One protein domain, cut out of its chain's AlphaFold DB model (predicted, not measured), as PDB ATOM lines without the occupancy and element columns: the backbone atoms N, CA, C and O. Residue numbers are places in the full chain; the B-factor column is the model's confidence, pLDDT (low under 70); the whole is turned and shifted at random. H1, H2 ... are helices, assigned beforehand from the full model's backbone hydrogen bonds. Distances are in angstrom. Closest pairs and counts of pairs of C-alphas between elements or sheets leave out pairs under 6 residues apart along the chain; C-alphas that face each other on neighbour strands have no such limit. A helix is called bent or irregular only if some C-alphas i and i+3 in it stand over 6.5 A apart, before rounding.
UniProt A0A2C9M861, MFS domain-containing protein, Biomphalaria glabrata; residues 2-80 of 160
ATOM      1  N   ILE A   2     -31.600   6.378  24.621       85.31
ATOM      2  CA  ILE A   2     -30.482   6.329  23.645       85.31
ATOM      3  C   ILE A   2     -30.615   7.270  22.427       85.31
ATOM      4  O   ILE A   2     -29.747   8.109  22.209       85.31
ATOM      5  N   PHE A   3     -31.724   7.189  21.677       84.38
ATOM      6  CA  PHE A   3     -31.955   7.973  20.450       84.38
ATOM      7  C   PHE A   3     -31.760   9.492  20.620       84.38
ATOM      8  O   PHE A   3     -31.195  10.137  19.742       84.38
ATOM      9  N   ARG A   4     -32.175  10.069  21.760       84.62
ATOM     10  CA  ARG A   4     -32.051  11.521  21.999       84.62
ATOM     11  C   ARG A   4     -30.588  11.961  22.128       84.62
ATOM     12  O   ARG A   4     -30.265  13.059  21.696       84.62
ATOM     13  N   GLY A   5     -29.720  11.096  22.665       88.19
ATOM     14  CA  GLY A   5     -28.280  11.353  22.772       88.19
ATOM     15  C   GLY A   5     -27.586  11.372  21.409       88.19
ATOM     16  O   GLY A   5     -26.813  12.284  21.131       88.19
ATOM     17  N   ALA A   6     -27.932  10.426  20.527       86.44
ATOM     18  CA  ALA A   6     -27.392  10.375  19.167       86.44
ATOM     19  C   ALA A   6     -27.677  11.674  18.390       86.44
ATOM     20  O   ALA A   6     -26.757  12.264  17.830       86.44
ATOM     21  N   GLN A   7     -28.919  12.173  18.450       83.81
ATOM     22  CA  GLN A   7     -29.314  13.434  17.808       83.81
ATOM     23  C   GLN A   7     -28.487  14.632  18.306       83.81
ATOM     24  O   GLN A   7     -27.992  15.420  17.500       83.81
ATOM     25  N   THR A   8     -28.269  14.753  19.623       90.00
ATOM     26  CA  THR A   8     -27.440  15.836  20.180       90.00
ATOM     27  C   THR A   8     -25.970  15.738  19.771       90.00
ATOM     28  O   THR A   8     -25.352  16.766  19.509       90.00
ATOM     29  N   THR A   9     -25.404  14.532  19.659       87.19
ATOM     30  CA  THR A   9     -24.018  14.352  19.192       87.19
ATOM     31  C   THR A   9     -23.869  14.733  17.718       87.19
ATOM     32  O   THR A   9     -22.927  15.446  17.375       87.19
ATOM     33  N   SER A  10     -24.812  14.328  16.859       86.75
ATOM     34  CA  SER A  10     -24.818  14.698  15.437       86.75
ATOM     35  C   SER A  10     -24.902  16.215  15.231       86.75
ATOM     36  O   SER A  10     -24.144  16.761  14.434       86.75
ATOM     37  N   TRP A  11     -25.768  16.903  15.983       82.31
ATOM     38  CA  TRP A  11     -25.895  18.364  15.915       82.31
ATOM     39  C   TRP A  11     -24.588  19.078  16.296       82.31
ATOM     40  O   TRP A  11     -24.118  19.949  15.564       82.31
ATOM     41  N   SER A  12     -23.952  18.665  17.397       84.62
ATOM     42  CA  SER A  12     -22.675  19.236  17.844       84.62
ATOM     43  C   SER A  12     -21.536  19.013  16.841       84.62
ATOM     44  O   SER A  12     -20.754  19.929  16.598       84.62
ATOM     45  N   ALA A  13     -21.458  17.829  16.222       83.19
ATOM     46  CA  ALA A  13     -20.436  17.523  15.220       83.19
ATOM     47  C   ALA A  13     -20.564  18.408  13.964       83.19
ATOM     48  O   ALA A  13     -19.568  18.949  13.488       83.19
ATOM     49  N   ILE A  14     -21.790  18.624  13.471       78.56
ATOM     50  CA  ILE A  14     -22.068  19.510  12.325       78.56
ATOM     51  C   ILE A  14     -21.719  20.972  12.649       78.56
ATOM     52  O   ILE A  14     -21.199  21.691  11.789       78.56
ATOM     53  N   GLY A  15     -21.958  21.404  13.893       76.19
ATOM     54  CA  GLY A  15     -21.578  22.733  14.376       76.19
ATOM     55  C   GLY A  15     -20.066  22.971  14.337       76.19
ATOM     56  O   GLY A  15     -19.632  24.015  13.855       76.19
ATOM     57  N   ILE A  16     -19.268  21.990  14.776       80.44
ATOM     58  CA  ILE A  16     -17.795  22.050  14.728       80.44
ATOM     59  C   ILE A  16     -17.296  22.016  13.276       80.44
ATOM     60  O   ILE A  16     -16.514  22.876  12.883       80.44
ATOM     61  N   LEU A  17     -17.825  21.115  12.443       72.06
ATOM     62  CA  LEU A  17     -17.440  21.006  11.029       72.06
ATOM     63  C   LEU A  17     -17.704  22.312  10.248       72.06
ATOM     64  O   LEU A  17     -16.864  22.765   9.473       72.06
ATOM     65  N   SER A  18     -18.833  22.980  10.516       76.12
ATOM     66  CA  SER A  18     -19.149  24.309   9.955       76.12
ATOM     67  C   SER A  18     -18.304  25.450  10.542       76.12
ATOM     68  O   SER A  18     -18.296  26.564  10.010       76.12
ATOM     69  N   ASN A  19     -17.607  25.201  11.652       70.69
ATOM     70  CA  ASN A  19     -16.683  26.139  12.278       70.69
ATOM     71  C   ASN A  19     -15.254  26.013  11.718       70.69
ATOM     72  O   ASN A  19     -14.517  26.997  11.743       70.69
ATOM     73  N   GLU A  20     -14.899  24.840  11.187       73.50
ATOM     74  CA  GLU A  20     -13.581  24.514  10.623       73.50
ATOM     75  C   GLU A  20     -13.510  24.703   9.097       73.50
ATOM     76  O   GLU A  20     -12.524  25.238   8.599       73.50
ATOM     77  N   ILE A  21     -14.552  24.320   8.344       68.12
ATOM     78  CA  ILE A  21     -14.556  24.422   6.869       68.12
ATOM     79  C   ILE A  21     -14.811  25.860   6.379       68.12
ATOM     80  O   ILE A  21     -14.330  26.246   5.314       68.12
ATOM     81  N   TYR A  22     -15.566  26.665   7.134       60.22
ATOM     82  CA  TYR A  22     -16.080  27.952   6.656       60.22
ATOM     83  C   TYR A  22     -15.599  29.141   7.497       60.22
ATOM     84  O   TYR A  22     -15.784  29.118   8.717       60.22
ATOM     85  N   PRO A  23     -15.071  30.223   6.886       61.88
ATOM     86  CA  PRO A  23     -14.745  31.453   7.604       61.88
ATOM     87  C   PRO A  23     -16.006  32.152   8.135       61.88
ATOM     88  O   PRO A  23     -17.120  31.969   7.634       61.88
ATOM     89  N   THR A  24     -15.824  32.999   9.149       65.94
ATOM     90  CA  THR A  24     -16.902  33.609   9.952       65.94
ATOM     91  C   THR A  24     -17.954  34.353   9.122       65.94
ATOM     92  O   THR A  24     -19.121  34.377   9.503       65.94
ATOM     93  N   VAL A  25     -17.557  34.907   7.971       57.50
ATOM     94  CA  VAL A  25     -18.388  35.727   7.070       57.50
ATOM     95  C   VAL A  25     -19.609  34.971   6.521       57.50
ATOM     96  O   VAL A  25     -20.664  35.571   6.340       57.50
ATOM     97  N   ILE A  26     -19.503  33.655   6.288       68.50
ATOM     98  CA  ILE A  26     -20.560  32.853   5.632       68.50
ATOM     99  C   ILE A  26     -21.266  31.854   6.566       68.50
ATOM    100  O   ILE A  26     -22.261  31.235   6.184       68.50
ATOM    101  N   ARG A  27     -20.813  31.721   7.820       74.19
ATOM    102  CA  ARG A  27     -21.356  30.752   8.797       74.19
ATOM    103  C   ARG A  27     -22.823  31.020   9.168       74.19
ATOM    104  O   ARG A  27     -23.602  30.085   9.374       74.19
ATOM    105  N   GLY A  28     -23.220  32.296   9.195       79.56
ATOM    106  CA  GLY A  28     -24.618  32.707   9.364       79.56
ATOM    107  C   GLY A  28     -25.496  32.334   8.162       79.56
ATOM    108  O   GLY A  28     -26.584  31.791   8.348       79.56
ATOM    109  N   LEU A  29     -24.996  32.539   6.936       82.69
ATOM    110  CA  LEU A  29     -25.718  32.234   5.696       82.69
ATOM    111  C   LEU A  29     -26.048  30.739   5.576       82.69
ATOM    112  O   LEU A  29     -27.192  30.391   5.286       82.69
ATOM    113  N   GLY A  30     -25.086  29.859   5.877       80.50
ATOM    114  CA  GLY A  30     -25.322  28.411   5.911       80.50
ATOM    115  C   GLY A  30     -26.426  28.024   6.902       80.50
ATOM    116  O   GLY A  30     -27.369  27.318   6.549       80.50
ATOM    117  N   SER A  31     -26.373  28.568   8.121       80.62
ATOM    118  CA  SER A  31     -27.386  28.316   9.160       80.62
ATOM    119  C   SER A  31     -28.786  28.809   8.753       80.62
ATOM    120  O   SER A  31     -29.787  28.141   9.026       80.62
ATOM    121  N   GLY A  32     -28.868  29.945   8.051       86.00
ATOM    122  CA  GLY A  32     -30.112  30.466   7.475       86.00
ATOM    123  C   GLY A  32     -30.675  29.582   6.357       86.00
ATOM    124  O   GLY A  32     -31.864  29.260   6.373       86.00
ATOM    125  N   ALA A  33     -29.822  29.124   5.435       85.44
ATOM    126  CA  ALA A  33     -30.209  28.235   4.336       85.44
ATOM    127  C   ALA A  33     -30.723  26.867   4.830       85.44
ATOM    128  O   ALA A  33     -31.680  26.324   4.278       85.44
ATOM    129  N   LEU A  34     -30.156  26.332   5.916       84.00
ATOM    130  CA  LEU A  34     -30.683  25.128   6.568       84.00
ATOM    131  C   LEU A  34     -32.087  25.364   7.163       84.00
ATOM    132  O   LEU A  34     -32.938  24.475   7.093       84.00
ATOM    133  N   ASN A  35     -32.372  26.558   7.702       85.50
ATOM    134  CA  ASN A  35     -33.701  26.890   8.230       85.50
ATOM    135  C   ASN A  35     -34.757  27.007   7.118       85.50
ATOM    136  O   ASN A  35     -35.872  26.512   7.282       85.50
ATOM    137  N   THR A  36     -34.424  27.619   5.976       91.31
ATOM    138  CA  THR A  36     -35.352  27.707   4.834       91.31
ATOM    139  C   THR A  36     -35.581  26.341   4.185       91.31
ATOM    140  O   THR A  36     -36.730  25.996   3.911       91.31
ATOM    141  N   ALA A  37     -34.542  25.509   4.050       86.69
ATOM    142  CA  ALA A  37     -34.678  24.120   3.601       86.69
ATOM    143  C   ALA A  37     -35.595  23.290   4.524       86.69
ATOM    144  O   ALA A  37     -36.462  22.561   4.039       86.69
ATOM    145  N   ALA A  38     -35.483  23.453   5.848       86.56
ATOM    146  CA  ALA A  38     -36.373  22.794   6.806       86.56
ATOM    147  C   ALA A  38     -37.846  23.224   6.643       86.56
ATOM    148  O   ALA A  38     -38.743  22.382   6.721       86.56
ATOM    149  N   ARG A  39     -38.114  24.507   6.349       89.81
ATOM    150  CA  ARG A  39     -39.476  24.999   6.048       89.81
ATOM    151  C   ARG A  39     -40.032  24.403   4.755       89.81
ATOM    152  O   ARG A  39     -41.196  24.020   4.732       89.81
ATOM    153  N   ILE A  40     -39.209  24.265   3.712       89.38
ATOM    154  CA  ILE A  40     -39.599  23.588   2.462       89.38
ATOM    155  C   ILE A  40     -39.965  22.123   2.747       89.38
ATOM    156  O   ILE A  40     -41.019  21.664   2.309       89.38
ATOM    157  N   GLY A  41     -39.173  21.413   3.558       85.12
ATOM    158  CA  GLY A  41     -39.512  20.061   4.025       85.12
ATOM    159  C   GLY A  41     -40.847  20.000   4.784       85.12
ATOM    160  O   GLY A  41     -41.647  19.095   4.551       85.12
ATOM    161  N   GLY A  42     -41.130  20.998   5.626       88.69
ATOM    162  CA  GLY A  42     -42.416  21.147   6.317       88.69
ATOM    163  C   GLY A  42     -43.607  21.380   5.379       88.69
ATOM    164  O   GLY A  42     -44.679  20.837   5.623       88.69
ATOM    165  N   ILE A  43     -43.418  22.116   4.278       90.56
ATOM    166  CA  ILE A  43     -44.443  22.302   3.232       90.56
ATOM    167  C   ILE A  43     -44.663  21.004   2.438       90.56
ATOM    168  O   ILE A  43     -45.793  20.706   2.069       90.56
ATOM    169  N   VAL A  44     -43.616  20.204   2.208       85.06
ATOM    170  CA  VAL A  44     -43.705  18.904   1.511       85.06
ATOM    171  C   VAL A  44     -44.370  17.818   2.373       85.06
ATOM    172  O   VAL A  44     -45.014  16.917   1.831       85.06
ATOM    173  N   ALA A  45     -44.281  17.902   3.703       83.62
ATOM    174  CA  ALA A  45     -44.853  16.918   4.628       83.62
ATOM    175  C   ALA A  45     -46.355  16.598   4.406       83.62
ATOM    176  O   ALA A  45     -46.671  15.416   4.253       83.62
ATOM    177  N   PRO A  46     -47.292  17.569   4.315       82.56
ATOM    178  CA  PRO A  46     -48.698  17.265   4.026       82.56
ATOM    179  C   PRO A  46     -48.916  16.623   2.647       82.56
ATOM    180  O   PRO A  46     -49.804  15.782   2.517       82.56
ATOM    181  N   PHE A  47     -48.103  16.932   1.630       80.12
ATOM    182  CA  PHE A  47     -48.194  16.254   0.327       80.12
ATOM    183  C   PHE A  47     -47.760  14.785   0.410       80.12
ATOM    184  O   PHE A  47     -48.345  13.945  -0.266       80.12
ATOM    185  N   ALA A  48     -46.788  14.453   1.269       76.75
ATOM    186  CA  ALA A  48     -46.425  13.062   1.535       76.75
ATOM    187  C   ALA A  48     -47.541  12.297   2.277       76.75
ATOM    188  O   ALA A  48     -47.742  11.115   2.008       76.75
ATOM    189  N   LEU A  49     -48.294  12.963   3.163       73.50
ATOM    190  CA  LEU A  49     -49.434  12.368   3.878       73.50
ATOM    191  C   LEU A  49     -50.673  12.182   2.987       73.50
ATOM    192  O   LEU A  49     -51.335  11.156   3.079       73.50
ATOM    193  N   ASN A  50     -50.944  13.099   2.052       73.06
ATOM    194  CA  ASN A  50     -52.050  12.961   1.085       73.06
ATOM    195  C   ASN A  50     -51.879  11.769   0.109       73.06
ATOM    196  O   ASN A  50     -52.787  11.466  -0.661       73.06
ATOM    197  N   LEU A  51     -50.736  11.074   0.146       64.81
ATOM    198  CA  LEU A  51     -50.486   9.810  -0.554       64.81
ATOM    199  C   LEU A  51     -50.734   8.569   0.337       64.81
ATOM    200  O   LEU A  51     -50.231   7.486   0.033       64.81
ATOM    201  N   GLU A  52     -51.522   8.695   1.412       61.59
ATOM    202  CA  GLU A  52     -51.855   7.608   2.354       61.59
ATOM    203  C   GLU A  52     -52.438   6.345   1.697       61.59
ATOM    204  O   GLU A  52     -52.206   5.245   2.188       61.59
ATOM    205  N   ASP A  53     -53.100   6.473   0.541       69.81
ATOM    206  CA  ASP A  53     -53.605   5.342  -0.259       69.81
ATOM    207  C   ASP A  53     -52.467   4.422  -0.777       69.81
ATOM    208  O   ASP A  53     -52.688   3.260  -1.129       69.81
ATOM    209  N   ARG A  54     -51.209   4.906  -0.786       71.00
ATOM    210  CA  ARG A  54     -49.981   4.111  -1.003       71.00
ATOM    211  C   ARG A  54     -48.813   4.612  -0.132       71.00
ATOM    212  O   ARG A  54     -47.892   5.249  -0.657       71.00
ATOM    213  N   PRO A  55     -48.731   4.225   1.159       74.06
ATOM    214  CA  PRO A  55     -47.721   4.746   2.088       74.06
ATOM    215  C   PRO A  55     -46.280   4.396   1.673       74.06
ATOM    216  O   PRO A  55     -45.339   5.116   2.000       74.06
ATOM    217  N   VAL A  56     -46.102   3.329   0.882       78.81
ATOM    218  CA  VAL A  56     -44.823   2.945   0.259       78.81
ATOM    219  C   VAL A  56     -44.197   4.108  -0.523       78.81
ATOM    220  O   VAL A  56     -42.979   4.275  -0.487       78.81
ATOM    221  N   VAL A  57     -45.005   4.946  -1.185       81.25
ATOM    222  CA  VAL A  57     -44.501   6.089  -1.961       81.25
ATOM    223  C   VAL A  57     -43.949   7.169  -1.029       81.25
ATOM    224  O   VAL A  57     -42.817   7.609  -1.221       81.25
ATOM    225  N   ALA A  58     -44.683   7.526   0.031       84.19
ATOM    226  CA  ALA A  58     -44.241   8.501   1.031       84.19
ATOM    227  C   ALA A  58     -42.932   8.071   1.724       84.19
ATOM    228  O   ALA A  58     -41.986   8.861   1.817       84.19
ATOM    229  N   PHE A  59     -42.826   6.797   2.122       84.56
ATOM    230  CA  PHE A  59     -41.579   6.249   2.666       84.56
ATOM    231  C   PHE A  59     -40.441   6.240   1.636       84.56
ATOM    232  O   PHE A  59     -39.313   6.575   1.994       84.56
ATOM    233  N   SER A  60     -40.714   5.923   0.363       86.12
ATOM    234  CA  SER A  60     -39.692   5.944  -0.696       86.12
ATOM    235  C   SER A  60     -39.143   7.349  -0.968       86.12
ATOM    236  O   SER A  60     -37.944   7.493  -1.194       86.12
ATOM    237  N   LEU A  61     -39.977   8.391  -0.864       86.62
ATOM    238  CA  LEU A  61     -39.556   9.787  -1.015       86.62
ATOM    239  C   LEU A  61     -38.648  10.225   0.140       86.62
ATOM    240  O   LEU A  61     -37.578  10.779  -0.101       86.62
ATOM    241  N   MET A  62     -39.022   9.925   1.388       86.12
ATOM    242  CA  MET A  62     -38.198  10.265   2.557       86.12
ATOM    243  C   MET A  62     -36.890   9.461   2.606       86.12
ATOM    244  O   MET A  62     -35.833  10.022   2.897       86.12
ATOM    245  N   ALA A  63     -36.930   8.174   2.249       88.06
ATOM    246  CA  ALA A  63     -35.730   7.352   2.100       88.06
ATOM    247  C   ALA A  63     -34.832   7.855   0.956       88.06
ATOM    248  O   ALA A  63     -33.616   7.904   1.119       88.06
ATOM    249  N   GLY A  64     -35.416   8.289  -0.166       91.50
ATOM    250  CA  GLY A  64     -34.696   8.892  -1.289       91.50
ATOM    251  C   GLY A  64     -34.011  10.207  -0.913       91.50
ATOM    252  O   GLY A  64     -32.832  10.383  -1.206       91.50
ATOM    253  N   LEU A  65     -34.703  11.096  -0.193       86.44
ATOM    254  CA  LEU A  65     -34.134  12.347   0.323       86.44
ATOM    255  C   LEU A  65     -32.977  12.091   1.305       86.44
ATOM    256  O   LEU A  65     -31.934  12.740   1.202       86.44
ATOM    257  N   MET A  66     -33.110  11.112   2.210       88.88
ATOM    258  CA  MET A  66     -31.996  10.689   3.068       88.88
ATOM    259  C   MET A  66     -30.841  10.076   2.269       88.88
ATOM    260  O   MET A  66     -29.692  10.418   2.531       88.88
ATOM    261  N   ALA A  67     -31.115   9.217   1.285       91.94
ATOM    262  CA  ALA A  67     -30.080   8.600   0.460       91.94
ATOM    263  C   ALA A  67     -29.304   9.647  -0.352       91.94
ATOM    264  O   ALA A  67     -28.078   9.621  -0.350       91.94
ATOM    265  N   VAL A  68     -29.991  10.614  -0.971       90.62
ATOM    266  CA  VAL A  68     -29.356  11.745  -1.670       90.62
ATOM    267  C   VAL A  68     -28.523  12.589  -0.703       90.62
ATOM    268  O   VAL A  68     -27.397  12.938  -1.041       90.62
ATOM    269  N   SER A  69     -29.014  12.858   0.511       85.44
ATOM    270  CA  SER A  69     -28.245  13.567   1.546       85.44
ATOM    271  C   SER A  69     -26.969  12.812   1.946       85.44
ATOM    272  O   SER A  69     -25.885  13.391   1.938       85.44
ATOM    273  N   VAL A  70     -27.058  11.501   2.199       87.38
ATOM    274  CA  VAL A  70     -25.894  10.648   2.502       87.38
ATOM    275  C   VAL A  70     -24.925  10.591   1.320       87.38
ATOM    276  O   VAL A  70     -23.719  10.672   1.533       87.38
ATOM    277  N   ILE A  71     -25.418  10.517   0.081       89.56
ATOM    278  CA  ILE A  71     -24.577  10.556  -1.124       89.56
ATOM    279  C   ILE A  71     -23.872  11.911  -1.245       89.56
ATOM    280  O   ILE A  71     -22.680  11.916  -1.519       89.56
ATOM    281  N   LEU A  72     -24.542  13.039  -0.985       81.81
ATOM    282  CA  LEU A  72     -23.926  14.375  -0.989       81.81
ATOM    283  C   LEU A  72     -22.873  14.541   0.114       81.81
ATOM    284  O   LEU A  72     -21.799  15.069  -0.153       81.81
ATOM    285  N   VAL A  73     -23.149  14.062   1.329       79.62
ATOM    286  CA  VAL A  73     -22.182  14.061   2.445       79.62
ATOM    287  C   VAL A  73     -21.005  13.119   2.165       79.62
ATOM    288  O   VAL A  73     -19.898  13.396   2.605       79.62
ATOM    289  N   THR A  74     -21.216  12.047   1.397       78.75
ATOM    290  CA  THR A  74     -20.137  11.157   0.934       78.75
ATOM    291  C   THR A  74     -19.359  11.769  -0.234       78.75
ATOM    292  O   THR A  74     -18.155  11.590  -0.304       78.75
ATOM    293  N   PHE A  75     -20.009  12.521  -1.130       75.44
ATOM    294  CA  PHE A  75     -19.356  13.282  -2.208       75.44
ATOM    295  C   PHE A  75     -18.541  14.467  -1.680       75.44
ATOM    296  O   PHE A  75     -17.577  14.887  -2.316       75.44
ATOM    297  N   LEU A  76     -18.900  14.972  -0.500       69.94
ATOM    298  CA  LEU A  76     -18.049  15.805   0.338       69.94
ATOM    299  C   LEU A  76     -16.999  14.925   1.054       69.94
ATOM    300  O   LEU A  76     -16.879  14.971   2.280       69.94
ATOM    301  N   GLU A  77     -16.264  14.104   0.284       60.41
ATOM    302  CA  GLU A  77     -15.147  13.301   0.797       60.41
ATOM    303  C   GLU A  77     -14.172  14.208   1.556       60.41
ATOM    304  O   GLU A  77     -13.968  15.372   1.204       60.41
ATOM    305  N   GLU A  78     -13.636  13.686   2.659       56.53
ATOM    306  CA  GLU A  78     -13.229  14.518   3.786       56.53
ATOM    307  C   GLU A  78     -12.254  15.651   3.422       56.53
ATOM    308  O   GLU A  78     -11.174  15.432   2.877       56.53
ATOM    309  N   THR A  79     -12.522  16.850   3.949       57.97
ATOM    310  CA  THR A  79     -11.531  17.935   4.086       57.97
ATOM    311  C   THR A  79     -10.348  17.573   5.014       57.97
ATOM    312  O   THR A  79      -9.462  18.392   5.268       57.97
ATOM    313  N   LYS A  80     -10.287  16.328   5.508       53.94
ATOM    314  CA  LYS A  80      -9.243  15.780   6.379       53.94
ATOM    315  C   LYS A  80      -7.982  15.433   5.584       53.94
ATOM    316  O   LYS A  80      -7.738  14.290   5.208       53.94
TER     317      LYS A  80
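This is residues 2 to 80 of the 160 residues of the protein "MFS domain-containing protein" of Biomphalaria glabrata (UniProt A0A2C9M861). What would one see first in this model? It is an open frame of three helices with an empty middle: the longest, H2, makes one long side, and H3 folds back from its last residues as the second arm of a narrow V. H1 folds back from the other end of H2 in a wider V, and its residues 2 to 14 stick out. What is it made of? The printed part has 79 residues with three named helices, in the order H1, H2, H3, and no named strand; its class is all helix. The whole is loose, with a radius of gyration of the C-alphas of 15.7 A, and elongated, spanning 47 by 27 by 25 A.

What stands beside the longest helix? H2, residues 24 to 49, and H3, residues 55 to 75, are close but not clearly touching; their closest C-alphas, those of Ala 48 and Ala 58, are 5.1 A apart. They run opposite ways at a shallow tilt of 19 degrees. Where does the first helix lie? H1, residues 2 to 20, is close to H2 but not clearly touching it; their closest C-alphas, those of Ser 18 and Arg 27, are 6.9 A apart. They run opposite ways at a steep tilt of 39 degrees, and H1 and H3 are apart. How do the backbones read? In H1 and H3 every O i to N i+4 pair is within hydrogen-bond range, and in H2 18 of 22 are.

Where does H2 run? It spans 39.3 A from C-alpha 24 at (-16.902, 33.609, 9.952) to C-alpha 49, with a kink of 26 degrees near residue 43. It is irregular: C-alphas 25 and 28 are 7.3 A apart. Where are the other two? H1 begins with C-alpha 2 at (-30.482, 6.329, 23.645) and is 28.0 A long from first to last C-alpha. H3 is 29.9 A long and ends with C-alpha 75 at (-19.356, 13.282, -2.208).

How large is it? The two C-alphas farthest apart, those of Pro 23 and Asp 53, are 47.5 A apart. Is the printed part continuous? Residues 2 to 80 have no cut, and the links H1 to H2 and H2 to H3 are tight, with 3 and 5 residues. Where is confidence low? The mean pLDDT of the printed part is 79.5, and residues 21 to 26, 51 to 53 and 76 to 80 are under 70.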